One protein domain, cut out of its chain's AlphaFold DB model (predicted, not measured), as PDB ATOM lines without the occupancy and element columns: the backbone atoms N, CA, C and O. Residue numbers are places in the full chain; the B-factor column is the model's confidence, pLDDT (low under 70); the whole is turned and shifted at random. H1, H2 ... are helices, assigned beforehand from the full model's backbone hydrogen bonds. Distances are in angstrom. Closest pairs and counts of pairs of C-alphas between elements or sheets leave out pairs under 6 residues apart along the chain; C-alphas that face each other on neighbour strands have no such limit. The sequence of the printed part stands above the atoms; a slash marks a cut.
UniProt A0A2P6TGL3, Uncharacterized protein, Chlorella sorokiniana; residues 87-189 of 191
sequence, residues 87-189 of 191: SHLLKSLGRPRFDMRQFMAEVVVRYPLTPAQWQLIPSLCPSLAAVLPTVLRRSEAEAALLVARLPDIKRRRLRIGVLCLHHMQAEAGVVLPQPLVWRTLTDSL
ATOM      1  N   SER A  87      15.713 -33.360 -24.962       69.00
ATOM      2  CA  SER A  87      15.217 -34.560 -25.643       69.00
ATOM      3  C   SER A  87      15.282 -35.803 -24.753       69.00
ATOM      4  O   SER A  87      14.385 -36.646 -24.809       69.00
ATOM      5  N   HIS A  88      16.320 -35.935 -23.920       67.12
ATOM      6  CA  HIS A  88      16.461 -37.069 -23.007       67.12
ATOM      7  C   HIS A  88      15.455 -36.976 -21.851       67.12
ATOM      8  O   HIS A  88      14.836 -37.979 -21.491       67.12
ATOM      9  N   LEU A  89      15.220 -35.765 -21.331       67.69
ATOM     10  CA  LEU A  89      14.203 -35.507 -20.310       67.69
ATOM     11  C   LEU A  89      12.797 -35.809 -20.841       67.69
ATOM     12  O   LEU A  89      12.095 -36.624 -20.246       67.69
ATOM     13  N   LEU A  90      12.425 -35.265 -22.004       67.25
ATOM     14  CA  LEU A  90      11.120 -35.512 -22.635       67.25
ATOM     15  C   LEU A  90      10.880 -37.008 -22.905       67.25
ATOM     16  O   LEU A  90       9.801 -37.521 -22.613       67.25
ATOM     17  N   LYS A  91      11.900 -37.740 -23.377       68.69
ATOM     18  CA  LYS A  91      11.821 -39.199 -23.581       68.69
ATOM     19  C   LYS A  91      11.697 -39.978 -22.269       68.69
ATOM     20  O   LYS A  91      10.977 -40.972 -22.219       68.69
ATOM     21  N   SER A  92      12.386 -39.551 -21.210       64.06
ATOM     22  CA  SER A  92      12.316 -40.208 -19.896       64.06
ATOM     23  C   SER A  92      10.967 -39.998 -19.197       64.06
ATOM     24  O   SER A  92      10.481 -40.910 -18.527       64.06
ATOM     25  N   LEU A  93      10.339 -38.840 -19.429       58.03
ATOM     26  CA  LEU A  93       9.028 -38.468 -18.898       58.03
ATOM     27  C   LEU A  93       7.868 -39.190 -19.607       58.03
ATOM     28  O   LEU A  93       6.803 -39.329 -19.019       58.03
ATOM     29  N   GLY A  94       8.087 -39.739 -20.808       55.59
ATOM     30  CA  GLY A  94       7.123 -40.581 -21.533       55.59
ATOM     31  C   GLY A  94       6.916 -41.992 -20.963       55.59
ATOM     32  O   GLY A  94       6.246 -42.814 -21.587       55.59
ATOM     33  N   ARG A  95       7.504 -42.322 -19.804       56.44
ATOM     34  CA  ARG A  95       7.301 -43.619 -19.139       56.44
ATOM     35  C   ARG A  95       5.993 -43.616 -18.332       56.44
ATOM     36  O   ARG A  95       5.731 -42.650 -17.623       56.44
ATOM     37  N   PRO A  96       5.224 -44.723 -18.313       49.22
ATOM     38  CA  PRO A  96       3.858 -44.785 -17.763       49.22
ATOM     39  C   PRO A  96       3.746 -44.645 -16.230       49.22
ATOM     40  O   PRO A  96       2.693 -44.914 -15.667       49.22
ATOM     41  N   ARG A  97       4.824 -44.271 -15.530       50.69
ATOM     42  CA  ARG A  97       4.867 -44.169 -14.061       50.69
ATOM     43  C   ARG A  97       4.688 -42.750 -13.520       50.69
ATOM     44  O   ARG A  97       4.564 -42.605 -12.311       50.69
ATOM     45  N   PHE A  98       4.669 -41.735 -14.380       54.03
ATOM     46  CA  PHE A  98       4.536 -40.334 -13.979       54.03
ATOM     47  C   PHE A  98       3.431 -39.658 -14.785       54.03
ATOM     48  O   PHE A  98       3.337 -39.874 -15.994       54.03
ATOM     49  N   ASP A  99       2.615 -38.826 -14.128       62.44
ATOM     50  CA  ASP A  99       1.670 -37.954 -14.826       62.44
ATOM     51  C   ASP A  99       2.450 -36.834 -15.528       62.44
ATOM     52  O   ASP A  99       2.652 -35.723 -15.034       62.44
ATOM     53  N   MET A 100       2.961 -37.195 -16.702       63.25
ATOM     54  CA  MET A 100       3.801 -36.383 -17.571       63.25
ATOM     55  C   MET A 100       3.185 -35.005 -17.842       63.25
ATOM     56  O   MET A 100       3.910 -34.027 -18.018       63.25
ATOM     57  N   ARG A 101       1.850 -34.903 -17.833       64.44
ATOM     58  CA  ARG A 101       1.107 -33.691 -18.199       64.44
ATOM     59  C   ARG A 101       1.312 -32.552 -17.204       64.44
ATOM     60  O   ARG A 101       1.277 -31.394 -17.615       64.44
ATOM     61  N   GLN A 102       1.557 -32.845 -15.928       65.06
ATOM     62  CA  GLN A 102       1.756 -31.807 -14.909       65.06
ATOM     63  C   GLN A 102       3.142 -31.152 -15.010       65.06
ATOM     64  O   GLN A 102       3.257 -29.938 -14.868       65.06
ATOM     65  N   PHE A 103       4.175 -31.917 -15.378       68.75
ATOM     66  CA  PHE A 103       5.563 -31.434 -15.425       68.75
ATOM     67  C   PHE A 103       5.976 -30.804 -16.760       68.75
ATOM     68  O   PHE A 103       6.992 -30.113 -16.829       68.75
ATOM     69  N   MET A 104       5.194 -30.991 -17.833       74.69
ATOM     70  CA  MET A 104       5.503 -30.387 -19.140       74.69
ATOM     71  C   MET A 104       5.592 -28.858 -19.074       74.69
ATOM     72  O   MET A 104       6.434 -28.269 -19.748       74.69
ATOM     73  N   ALA A 105       4.777 -28.222 -18.231       78.19
ATOM     74  CA  ALA A 105       4.829 -26.784 -18.000       78.19
ATOM     75  C   ALA A 105       6.219 -26.331 -17.518       78.19
ATOM     76  O   ALA A 105       6.819 -25.425 -18.097       78.19
ATOM     77  N   GLU A 106       6.778 -27.003 -16.512       79.25
ATOM     78  CA  GLU A 106       8.086 -26.651 -15.950       79.25
ATOM     79  C   GLU A 106       9.223 -26.836 -16.960       79.25
ATOM     80  O   GLU A 106      10.125 -25.999 -17.042       79.25
ATOM     81  N   VAL A 107       9.161 -27.900 -17.767       80.69
ATOM     82  CA  VAL A 107      10.156 -28.166 -18.816       80.69
ATOM     83  C   VAL A 107      10.109 -27.079 -19.889       80.69
ATOM     84  O   VAL A 107      11.148 -26.531 -20.251       80.69
ATOM     85  N   VAL A 108       8.915 -26.714 -20.360       83.31
ATOM     86  CA  VAL A 108       8.724 -25.679 -21.390       83.31
ATOM     87  C   VAL A 108       9.167 -24.295 -20.890       83.31
ATOM     88  O   VAL A 108       9.758 -23.518 -21.649       83.31
ATOM     89  N   VAL A 109       8.939 -23.988 -19.608       83.19
ATOM     90  CA  VAL A 109       9.406 -22.741 -18.976       83.19
ATOM     91  C   VAL A 109      10.928 -22.678 -18.940       83.19
ATOM     92  O   VAL A 109      11.505 -21.659 -19.322       83.19
ATOM     93  N   ARG A 110      11.584 -23.758 -18.507       80.69
ATOM     94  CA  ARG A 110      13.033 -23.773 -18.265       80.69
ATOM     95  C   ARG A 110      13.861 -23.940 -19.535       80.69
ATOM     96  O   ARG A 110      14.977 -23.428 -19.587       80.69
ATOM     97  N   TYR A 111      13.331 -24.618 -20.555       80.25
ATOM     98  CA  TYR A 111      14.093 -24.967 -21.753       80.25
ATOM     99  C   TYR A 111      13.428 -24.439 -23.032       80.25
ATOM    100  O   TYR A 111      12.245 -24.707 -23.256       80.25
ATOM    101  N   PRO A 112      14.165 -23.713 -23.897       81.69
ATOM    102  CA  PRO A 112      13.723 -23.451 -25.261       81.69
ATOM    103  C   PRO A 112      13.669 -24.768 -26.028       81.69
ATOM    104  O   PRO A 112      14.650 -25.515 -26.069       81.69
ATOM    105  N   LEU A 113      12.510 -25.066 -26.611       83.94
ATOM    106  CA  LEU A 113      12.290 -26.321 -27.318       83.94
ATOM    107  C   LEU A 113      12.350 -26.102 -28.825       83.94
ATOM    108  O   LEU A 113      11.752 -25.179 -29.378       83.94
ATOM    109  N   THR A 114      13.042 -27.005 -29.512       82.75
ATOM    110  CA  THR A 114      13.050 -27.052 -30.979       82.75
ATOM    111  C   THR A 114      11.711 -27.577 -31.516       82.75
ATOM    112  O   THR A 114      11.016 -28.321 -30.816       82.75
ATOM    113  N   PRO A 115      11.336 -27.279 -32.775       81.31
ATOM    114  CA  PRO A 115      10.101 -27.798 -33.373       81.31
ATOM    115  C   PRO A 115       9.974 -29.330 -33.318       81.31
ATOM    116  O   PRO A 115       8.879 -29.855 -33.119       81.31
ATOM    117  N   ALA A 116      11.093 -30.054 -33.426       81.19
ATOM    118  CA  ALA A 116      11.129 -31.510 -33.297       81.19
ATOM    119  C   ALA A 116      10.848 -31.983 -31.859       81.19
ATOM    120  O   ALA A 116      10.148 -32.969 -31.654       81.19
ATOM    121  N   GLN A 117      11.342 -31.263 -30.846       83.75
ATOM    122  CA  GLN A 117      11.076 -31.577 -29.436       83.75
ATOM    123  C   GLN A 117       9.636 -31.261 -29.043       83.75
ATOM    124  O   GLN A 117       9.032 -32.002 -28.273       83.75
ATOM    125  N   TRP A 118       9.056 -30.215 -29.630       83.69
ATOM    126  CA  TRP A 118       7.641 -29.907 -29.482       83.69
ATOM    127  C   TRP A 118       6.749 -31.092 -29.892       83.69
ATOM    128  O   TRP A 118       5.744 -31.342 -29.235       83.69
ATOM    129  N   GLN A 119       7.118 -31.879 -30.912       82.69
ATOM    130  CA  GLN A 119       6.361 -33.081 -31.315       82.69
ATOM    131  C   GLN A 119       6.341 -34.191 -30.257       82.69
ATOM    132  O   GLN A 119       5.447 -35.030 -30.288       82.69
ATOM    133  N   LEU A 120       7.284 -34.182 -29.313       81.94
ATOM    134  CA  LEU A 120       7.321 -35.138 -28.205       81.94
ATOM    135  C   LEU A 120       6.366 -34.756 -27.066       81.94
ATOM    136  O   LEU A 120       6.112 -35.581 -26.192       81.94
ATOM    137  N   ILE A 121       5.855 -33.521 -27.057       81.44
ATOM    138  CA  ILE A 121       4.897 -33.064 -26.053       81.44
ATOM    139  C   ILE A 121       3.517 -33.639 -26.399       81.44
ATOM    140  O   ILE A 121       3.012 -33.367 -27.495       81.44
ATOM    141  N   PRO A 122       2.885 -34.389 -25.476       74.69
ATOM    142  CA  PRO A 122       1.540 -34.905 -25.679       74.69
ATOM    143  C   PRO A 122       0.546 -33.780 -25.981       74.69
ATOM    144  O   PRO A 122       0.574 -32.719 -25.347       74.69
ATOM    145  N   SER A 123      -0.362 -34.020 -26.926       68.38
ATOM    146  CA  SER A 123      -1.515 -33.143 -27.130       68.38
ATOM    147  C   SER A 123      -2.378 -33.108 -25.862       68.38
ATOM    148  O   SER A 123      -2.434 -34.085 -25.115       68.38
ATOM    149  N   LEU A 124      -3.058 -31.980 -25.618       66.88
ATOM    150  CA  LEU A 124      -4.007 -31.813 -24.505       66.88
ATOM    151  C   LEU A 124      -3.365 -31.800 -23.103       66.88
ATOM    152  O   LEU A 124      -3.859 -32.434 -22.170       66.88
ATOM    153  N   CYS A 125      -2.281 -31.046 -22.925       72.25
ATOM    154  CA  CYS A 125      -1.734 -30.773 -21.594       72.25
ATOM    155  C   CYS A 125      -2.343 -29.470 -21.030       72.25
ATOM    156  O   CYS A 125      -1.987 -28.389 -21.504       72.25
ATOM    157  N   PRO A 126      -3.246 -29.526 -20.028       67.88
ATOM    158  CA  PRO A 126      -3.941 -28.338 -19.515       67.88
ATOM    159  C   PRO A 126      -2.993 -27.327 -18.849       67.88
ATOM    160  O   PRO A 126      -3.222 -26.121 -18.920       67.88
ATOM    161  N   SER A 127      -1.890 -27.809 -18.274       78.94
ATOM    162  CA  SER A 127      -0.843 -27.004 -17.633       78.94
ATOM    163  C   SER A 127      -0.064 -26.108 -18.609       78.94
ATOM    164  O   SER A 127       0.550 -25.130 -18.185       78.94
ATOM    165  N   LEU A 128      -0.104 -26.384 -19.922       80.31
ATOM    166  CA  LEU A 128       0.629 -25.598 -20.920       80.31
ATOM    167  C   LEU A 128       0.053 -24.193 -21.117       80.31
ATOM    168  O   LEU A 128       0.787 -23.283 -21.494       80.31
ATOM    169  N   ALA A 129      -1.233 -23.980 -20.836       81.25
ATOM    170  CA  ALA A 129      -1.829 -22.650 -20.960       81.25
ATOM    171  C   ALA A 129      -1.153 -21.642 -20.013       81.25
ATOM    172  O   ALA A 129      -0.898 -20.504 -20.399       81.25
ATOM    173  N   ALA A 130      -0.784 -22.085 -18.805       80.38
ATOM    174  CA  ALA A 130      -0.160 -21.242 -17.788       80.38
ATOM    175  C   ALA A 130       1.251 -20.768 -18.172       80.38
ATOM    176  O   ALA A 130       1.715 -19.741 -17.679       80.38
ATOM    177  N   VAL A 131       1.944 -21.488 -19.063       86.00
ATOM    178  CA  VAL A 131       3.327 -21.156 -19.445       86.00
ATOM    179  C   VAL A 131       3.417 -20.294 -20.694       86.00
ATOM    180  O   VAL A 131       4.493 -19.771 -20.994       86.00
ATOM    181  N   LEU A 132       2.293 -20.079 -21.382       84.19
ATOM    182  CA  LEU A 132       2.231 -19.250 -22.576       84.19
ATOM    183  C   LEU A 132       2.838 -17.853 -22.367       84.19
ATOM    184  O   LEU A 132       3.667 -17.491 -23.193       84.19
ATOM    185  N   PRO A 133       2.566 -17.093 -21.284       79.44
ATOM    186  CA  PRO A 133       3.171 -15.769 -21.098       79.44
ATOM    187  C   PRO A 133       4.702 -15.814 -21.027       79.44
ATOM    188  O   PRO A 133       5.398 -14.916 -21.500       79.44
ATOM    189  N   THR A 134       5.256 -16.877 -20.444       82.19
ATOM    190  CA  THR A 134       6.706 -17.057 -20.334       82.19
ATOM    191  C   THR A 134       7.324 -17.453 -21.668       82.19
ATOM    192  O   THR A 134       8.349 -16.888 -22.042       82.19
ATOM    193  N   VAL A 135       6.684 -18.351 -22.418       83.38
ATOM    194  CA  VAL A 135       7.138 -18.733 -23.763       83.38
ATOM    195  C   VAL A 135       7.028 -17.559 -24.731       83.38
ATOM    196  O   VAL A 135       7.957 -17.317 -25.492       83.38
ATOM    197  N   LEU A 136       5.957 -16.772 -24.642       81.94
ATOM    198  CA  LEU A 136       5.724 -15.579 -25.456       81.94
ATOM    199  C   LEU A 136       6.830 -14.532 -25.285       81.94
ATOM    200  O   LEU A 136       7.296 -13.969 -26.270       81.94
ATOM    201  N   ARG A 137       7.299 -14.315 -24.046       78.94
ATOM    202  CA  ARG A 137       8.444 -13.430 -23.754       78.94
ATOM    203  C   ARG A 137       9.757 -13.930 -24.359       78.94
ATOM    204  O   ARG A 137      10.654 -13.126 -24.592       78.94
ATOM    205  N   ARG A 138       9.887 -15.242 -24.570       82.06
ATOM    206  CA  ARG A 138      11.099 -15.876 -25.104       82.06
ATOM    207  C   ARG A 138      11.089 -15.949 -26.629       82.06
ATOM    208  O   ARG A 138      12.098 -15.636 -27.252       82.06
ATOM    209  N   SER A 139       9.992 -16.418 -27.221       80.94
ATOM    210  CA  SER A 139       9.890 -16.693 -28.654       80.94
ATOM    211  C   SER A 139       8.435 -16.767 -29.118       80.94
ATOM    212  O   SER A 139       7.660 -17.614 -28.670       80.94
ATOM    213  N   GLU A 140       8.086 -15.934 -30.100       79.94
ATOM    214  CA  GLU A 140       6.764 -15.962 -30.740       79.94
ATOM    215  C   GLU A 140       6.501 -17.290 -31.464       79.94
ATOM    216  O   GLU A 140       5.396 -17.826 -31.415       79.94
ATOM    217  N   ALA A 141       7.528 -17.843 -32.117       80.19
ATOM    218  CA  ALA A 141       7.409 -19.089 -32.868       80.19
ATOM    219  C   ALA A 141       7.135 -20.284 -31.940       80.19
ATOM    220  O   ALA A 141       6.349 -21.166 -32.279       80.19
ATOM    221  N   GLU A 142       7.741 -20.303 -30.746       83.38
ATOM    222  CA  GLU A 142       7.433 -21.325 -29.739       83.38
ATOM    223  C   GLU A 142       6.023 -21.146 -29.163       83.38
ATOM    224  O   GLU A 142       5.326 -22.134 -28.937       83.38
ATOM    225  N   ALA A 143       5.577 -19.904 -28.961       85.06
ATOM    226  CA  ALA A 143       4.234 -19.626 -28.463       85.06
ATOM    227  C   ALA A 143       3.149 -20.107 -29.438       85.06
ATOM    228  O   ALA A 143       2.172 -20.712 -29.001       85.06
ATOM    229  N   ALA A 144       3.345 -19.935 -30.750       84.25
ATOM    230  CA  ALA A 144       2.441 -20.479 -31.767       84.25
ATOM    231  C   ALA A 144       2.353 -22.019 -31.696       84.25
ATOM    232  O   ALA A 144       1.259 -22.590 -31.658       84.25
ATOM    233  N   LEU A 145       3.500 -22.701 -31.570       85.69
ATOM    234  CA  LEU A 145       3.558 -24.162 -31.410       85.69
ATOM    235  C   LEU A 145       2.897 -24.654 -30.113       85.69
ATOM    236  O   LEU A 145       2.354 -25.763 -30.085       85.69
ATOM    237  N   LEU A 146       2.951 -23.851 -29.049       85.81
ATOM    238  CA  LEU A 146       2.271 -24.125 -27.788       85.81
ATOM    239  C   LEU A 146       0.760 -23.973 -27.946       85.81
ATOM    240  O   LEU A 146       0.020 -24.893 -27.595       85.81
ATOM    241  N   VAL A 147       0.300 -22.849 -28.504       85.44
ATOM    242  CA  VAL A 147      -1.130 -22.572 -28.712       85.44
ATOM    243  C   VAL A 147      -1.769 -23.664 -29.561       85.44
ATOM    244  O   VAL A 147      -2.844 -24.137 -29.209       85.44
ATOM    245  N   ALA A 148      -1.083 -24.155 -30.598       84.19
ATOM    246  CA  ALA A 148      -1.557 -25.265 -31.426       84.19
ATOM    247  C   ALA A 148      -1.781 -26.585 -30.653       84.19
ATOM    248  O   ALA A 148      -2.547 -27.431 -31.109       84.19
ATOM    249  N   ARG A 149      -1.143 -26.772 -29.488       82.12
ATOM    250  CA  ARG A 149      -1.283 -27.972 -28.636       82.12
ATOM    251  C   ARG A 149      -2.260 -27.818 -27.475       82.12
ATOM    252  O   ARG A 149      -2.503 -28.796 -26.760       82.12
ATOM    253  N   LEU A 150      -2.801 -26.620 -27.266       82.81
ATOM    254  CA  LEU A 150      -3.815 -26.399 -26.244       82.81
ATOM    255  C   LEU A 150      -5.130 -27.096 -26.629       82.81
ATOM    256  O   LEU A 150      -5.474 -27.140 -27.813       82.81
ATOM    257  N   PRO A 151      -5.902 -27.593 -25.645       80.50
ATOM    258  CA  PRO A 151      -7.276 -28.022 -25.883       80.50
ATOM    259  C   PRO A 151      -8.109 -26.913 -26.537       80.50
ATOM    260  O   PRO A 151      -7.929 -25.734 -26.223       80.50
ATOM    261  N   ASP A 152      -9.060 -27.290 -27.391       78.69
ATOM    262  CA  ASP A 152      -9.903 -26.352 -28.151       78.69
ATOM    263  C   ASP A 152     -10.566 -25.295 -27.275       78.69
ATOM    264  O   ASP A 152     -10.561 -24.116 -27.625       78.69
ATOM    265  N   ILE A 153     -11.067 -25.697 -26.105       77.94
ATOM    266  CA  ILE A 153     -11.698 -24.783 -25.149       77.94
ATOM    267  C   ILE A 153     -10.733 -23.683 -24.686       77.94
ATOM    268  O   ILE A 153     -11.080 -22.504 -24.679       77.94
ATOM    269  N   LYS A 154      -9.472 -24.032 -24.400       79.88
ATOM    270  CA  LYS A 154      -8.439 -23.070 -23.993       79.88
ATOM    271  C   LYS A 154      -7.991 -22.200 -25.168       79.88
ATOM    272  O   LYS A 154      -7.768 -21.010 -24.969       79.88
ATOM    273  N   ARG A 155      -7.911 -22.748 -26.391       80.75
ATOM    274  CA  ARG A 155      -7.615 -21.962 -27.608       80.75
ATOM    275  C   ARG A 155      -8.690 -20.911 -27.874       80.75
ATOM    276  O   ARG A 155      -8.361 -19.766 -28.168       80.75
ATOM    277  N   ARG A 156      -9.965 -21.280 -27.726       77.62
ATOM    278  CA  ARG A 156     -11.094 -20.349 -27.863       77.62
ATOM    279  C   ARG A 156     -11.068 -19.267 -26.785       77.62
ATOM    280  O   ARG A 156     -11.140 -18.097 -27.143       77.62
ATOM    281  N   ARG A 157     -10.874 -19.627 -25.508       79.69
ATOM    282  CA  ARG A 157     -10.725 -18.648 -24.410       79.69
ATOM    283  C   ARG A 157      -9.569 -17.679 -24.666       79.69
ATOM    284  O   ARG A 157      -9.735 -16.474 -24.516       79.69
ATOM    285  N   LEU A 158      -8.426 -18.182 -25.140       81.06
ATOM    286  CA  LEU A 158      -7.294 -17.338 -25.524       81.06
ATOM    287  C   LEU A 158      -7.664 -16.366 -26.651       81.06
ATOM    288  O   LEU A 158      -7.359 -15.181 -26.567       81.06
ATOM    289  N   ARG A 159      -8.335 -16.859 -27.694       77.69
ATOM    290  CA  ARG A 159      -8.778 -16.041 -28.825       77.69
ATOM    291  C   ARG A 159      -9.720 -14.926 -28.376       77.69
ATOM    292  O   ARG A 159      -9.540 -13.793 -28.805       77.69
ATOM    293  N   ILE A 160     -10.678 -15.236 -27.503       76.50
ATOM    294  CA  ILE A 160     -11.595 -14.247 -26.924       76.50
ATOM    295  C   ILE A 160     -10.801 -13.204 -26.131       76.50
ATOM    296  O   ILE A 160     -10.921 -12.018 -26.417       76.50
ATOM    297  N   GLY A 161      -9.908 -13.631 -25.232       77.19
ATOM    298  CA  GLY A 161      -9.069 -12.712 -24.455       77.19
ATOM    299  C   GLY A 161      -8.202 -11.795 -25.327       77.19
ATOM    300  O   GLY A 161      -8.089 -10.604 -25.049       77.19
ATOM    301  N   VAL A 162      -7.637 -12.316 -26.422       74.38
ATOM    302  CA  VAL A 162      -6.861 -11.524 -27.393       74.38
ATOM    303  C   VAL A 162      -7.740 -10.510 -28.130       74.38
ATOM    304  O   VAL A 162      -7.311  -9.375 -28.334       74.38
ATOM    305  N   LEU A 163      -8.965 -10.885 -28.509       73.75
ATOM    306  CA  LEU A 163      -9.916  -9.973 -29.150       73.75
ATOM    307  C   LEU A 163     -10.373  -8.860 -28.197       73.75
ATOM    308  O   LEU A 163     -10.357  -7.698 -28.600       73.75
ATOM    309  N   CYS A 164     -10.708  -9.184 -26.943       75.56
ATOM    310  CA  CYS A 164     -11.062  -8.192 -25.922       75.56
ATOM    311  C   CYS A 164      -9.894  -7.238 -25.652       75.56
ATOM    312  O   CYS A 164     -10.074  -6.022 -25.648       75.56
ATOM    313  N   LEU A 165      -8.674  -7.770 -25.530       75.44
ATOM    314  CA  LEU A 165      -7.472  -6.958 -25.366       75.44
ATOM    315  C   LEU A 165      -7.247  -6.025 -26.566       75.44
ATOM    316  O   LEU A 165      -6.951  -4.849 -26.373       75.44
ATOM    317  N   HIS A 166      -7.405  -6.521 -27.796       71.06
ATOM    318  CA  HIS A 166      -7.294  -5.703 -29.008       71.06
ATOM    319  C   HIS A 166      -8.364  -4.604 -29.054       71.06
ATOM    320  O   HIS A 166      -8.080  -3.474 -29.449       71.06
ATOM    321  N   HIS A 167      -9.590  -4.913 -28.637       71.69
ATOM    322  CA  HIS A 167     -10.667  -3.932 -28.564       71.69
ATOM    323  C   HIS A 167     -10.352  -2.822 -27.553       71.69
ATOM    324  O   HIS A 167     -10.348  -1.651 -27.925       71.69
ATOM    325  N   MET A 168      -9.951  -3.182 -26.330       71.44
ATOM    326  CA  MET A 168      -9.531  -2.217 -25.306       71.44
ATOM    327  C   MET A 168      -8.322  -1.379 -25.748       71.44
ATOM    328  O   MET A 168      -8.240  -0.195 -25.433       71.44
ATOM    329  N   GLN A 169      -7.385  -1.959 -26.505       78.38
ATOM    330  CA  GLN A 169      -6.263  -1.217 -27.093       78.38
ATOM    331  C   GLN A 169      -6.728  -0.165 -28.102       78.38
ATOM    332  O   GLN A 169      -6.221   0.958 -28.086       78.38
ATOM    333  N   ALA A 170      -7.683  -0.524 -28.966       75.31
ATOM    334  CA  ALA A 170      -8.249   0.386 -29.955       75.31
ATOM    335  C   ALA A 170      -8.995   1.551 -29.286       75.31
ATOM    336  O   ALA A 170      -8.841   2.692 -29.713       75.31
ATOM    337  N   GLU A 171      -9.740   1.277 -28.213       77.75
ATOM    338  CA  GLU A 171     -10.447   2.304 -27.437       77.75
ATOM    339  C   GLU A 171      -9.496   3.200 -26.634       77.75
ATOM    340  O   GLU A 171      -9.675   4.416 -26.596       77.75
ATOM    341  N   ALA A 172      -8.451   2.628 -26.032       82.12
ATOM    342  CA  ALA A 172      -7.467   3.372 -25.248       82.12
ATOM    343  C   ALA A 172      -6.423   4.114 -26.108       82.12
ATOM    344  O   ALA A 172      -5.608   4.866 -25.571       82.12
ATOM    345  N   GLY A 173      -6.393   3.883 -27.425       82.06
ATOM    346  CA  GLY A 173      -5.387   4.448 -28.332       82.06
ATOM    347  C   GLY A 173      -3.955   3.970 -28.049       82.06
ATOM    348  O   GLY A 173      -2.992   4.626 -28.450       82.06
ATOM    349  N   VAL A 174      -3.793   2.842 -27.347       75.44
ATOM    350  CA  VAL A 174      -2.485   2.296 -26.958       75.44
ATOM    351  C   VAL A 174      -2.009   1.302 -28.014       75.44
ATOM    352  O   VAL A 174      -2.598   0.241 -28.205       75.44
ATOM    353  N   VAL A 175      -0.895   1.619 -28.675       62.75
ATOM    354  CA  VAL A 175      -0.266   0.730 -29.660       62.75
ATOM    355  C   VAL A 175       0.649  -0.260 -28.937       62.75
ATOM    356  O   VAL A 175       1.778   0.068 -28.578       62.75
ATOM    357  N   LEU A 176       0.171  -1.486 -28.716       57.69
ATOM    358  CA  LEU A 176       1.013  -2.607 -28.278       57.69
ATOM    359  C   LEU A 176       1.664  -3.306 -29.494       57.69
ATOM    360  O   LEU A 176       1.149  -3.203 -30.610       57.69
ATOM    361  N   PRO A 177       2.798  -4.016 -29.316       58.06
ATOM    362  CA  PRO A 177       3.498  -4.694 -30.404       58.06
ATOM    363  C   PRO A 177       2.586  -5.694 -31.135       58.06
ATOM    364  O   PRO A 177       2.239  -6.757 -30.624       58.06
ATOM    365  N   GLN A 178       2.218  -5.328 -32.363       58.12
ATOM    366  CA  GLN A 178       1.262  -6.009 -33.243       58.12
ATOM    367  C   GLN A 178       1.555  -7.473 -33.661       58.12
ATOM    368  O   GLN A 178       0.584  -8.152 -34.009       58.12
ATOM    369  N   PRO A 179       2.792  -8.022 -33.665       59.38
ATOM    370  CA  PRO A 179       3.027  -9.350 -34.251       59.38
ATOM    371  C   PRO A 179       2.299 -10.503 -33.540       59.38
ATOM    372  O   PRO A 179       1.894 -11.471 -34.185       59.38
ATOM    373  N   LEU A 180       2.087 -10.389 -32.225       56.31
ATOM    374  CA  LEU A 180       1.536 -11.465 -31.396       56.31
ATOM    375  C   LEU A 180       0.019 -11.627 -31.519       56.31
ATOM    376  O   LEU A 180      -0.481 -12.752 -31.559       56.31
ATOM    377  N   VAL A 181      -0.708 -10.514 -31.617       59.31
ATOM    378  CA  VAL A 181      -2.172 -10.507 -31.753       59.31
ATOM    379  C   VAL A 181      -2.570 -11.090 -33.107       59.31
ATOM    380  O   VAL A 181      -3.399 -11.990 -33.177       59.31
ATOM    381  N   TRP A 182      -1.912 -10.665 -34.188       55.94
ATOM    382  CA  TRP A 182      -2.252 -11.142 -35.528       55.94
ATOM    383  C   TRP A 182      -1.875 -12.603 -35.765       55.94
ATOM    384  O   TRP A 182      -2.688 -13.330 -36.325       55.94
ATOM    385  N   ARG A 183      -0.708 -13.064 -35.291       56.59
ATOM    386  CA  ARG A 183      -0.279 -14.461 -35.492       56.59
ATOM    387  C   ARG A 183      -1.130 -15.462 -34.716       56.59
ATOM    388  O   ARG A 183      -1.517 -16.489 -35.268       56.59
ATOM    389  N   THR A 184      -1.484 -15.142 -33.471       59.12
ATOM    390  CA  THR A 184      -2.382 -15.998 -32.677       59.12
ATOM    391  C   THR A 184      -3.802 -16.024 -33.246       59.12
ATOM    392  O   THR A 184      -4.441 -17.077 -33.241       59.12
ATOM    393  N   LEU A 185      -4.280 -14.911 -33.816       53.78
ATOM    394  CA  LEU A 185      -5.571 -14.865 -34.503       53.78
ATOM    395  C   LEU A 185      -5.568 -15.664 -35.812       53.78
ATOM    396  O   LEU A 185      -6.500 -16.440 -36.028       53.78
ATOM    397  N   THR A 186      -4.535 -15.542 -36.652       50.28
ATOM    398  CA  THR A 186      -4.459 -16.279 -37.927       50.28
ATOM    399  C   THR A 186      -4.300 -17.784 -37.732       50.28
ATOM    400  O   THR A 186      -4.972 -18.548 -38.422       50.28
ATOM    401  N   ASP A 187      -3.515 -18.228 -36.747       54.81
ATOM    402  CA  ASP A 187      -3.343 -19.664 -36.472       54.81
ATOM    403  C   ASP A 187      -4.607 -20.293 -35.856       54.81
ATOM    404  O   ASP A 187      -4.863 -21.484 -36.022       54.81
ATOM    405  N   SER A 188      -5.449 -19.490 -35.196       46.38
ATOM    406  CA  SER A 188      -6.747 -19.929 -34.659       46.38
ATOM    407  C   SER A 188      -7.885 -19.984 -35.692       46.38
ATOM    408  O   SER A 188      -8.990 -20.405 -35.351       46.38
ATOM    409  N   LEU A 189      -7.647 -19.505 -36.918       41.78
ATOM    410  CA  LEU A 189      -8.615 -19.474 -38.025       41.78
ATOM    411  C   LEU A 189      -8.393 -20.595 -39.052       41.78
ATOM    412  O   LEU A 189      -9.267 -20.828 -39.881       41.78
TER     413      LEU A 189
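This is residues 87 to 189 of the 191 residues of an uncharacterized protein of Chlorella sorokiniana (UniProt A0A2P6TGL3). Look for a rod of helices: the hairpin of H4 and H5 makes its middle, with H2 beside H4 and H3 by H5, and H1 at one end. Toward the other end the long H6 runs outward, residues 167 to 173, of which 167 to 172 belong to H6, sticking out, and H7 folds back between H6 and H5. The printed part has 103 residues with seven named helices, H1 to H7 in order, and no named strand; the class is all helix. It is only just compact, close to loose, with a radius of gyration of the C-alphas of 15.0 A and spans of 51 by 24 by 20 A.

Find C-alpha 87 at (15.217, -34.560, -25.643), where H1, residues 87 to 93, begins. Next come H2, residues 100 to 110, 15.6 A long, and H3, residues 115 to 118. H4, residues 126 to 138, runs 20.3 A, and H5 is residues 140 to 147. From C-alpha 152 at (-9.903, -26.352, -28.151), H6 runs 30.0 A to residue 172. H7, residues 179 to 187, ends at (-3.343, -19.664, -36.472).

Start at the hub, H5: it touches H4 at Ala 143 and Leu 136, C-alphas 5.3 A apart, opposite ways. H2 touches H4, closest C-alphas Ala 105 and Leu 128, 5.3 A. H3 only just touches H5, with 3 pairs of C-alphas within 8 A, the closest Trp 118 and Leu 145. H1 is close to H2 but not clearly touching, C-alphas 93 and 100 being 5.8 A apart. H7 touches H5 at Thr 184 and Ala 144, C-alphas 6.6 A apart. H6 and H7 form a hairpin at a steep tilt of 40 degrees; H6 touches H7 with residues 159 to 166 alone, closest C-alphas Val 162 and Val 181, 6.5 A. Every O i to N i+4 pair is within hydrogen-bond range in H1, H5, H6 and H7, against 5 of 7 in H2 and 4 of 9 in H4, where 8 of 10 O i to N i+3 pairs are; H3 is too short for an i+4 pair.

The farthest C-alphas, Arg 97 and Gly 173, are 51.7 A apart. The printed part has no cut and no long link. Mean pLDDT of the printed part is 73.1, under 70 at residues 87 to 103, 123 to 124, 126 and 175 to 189.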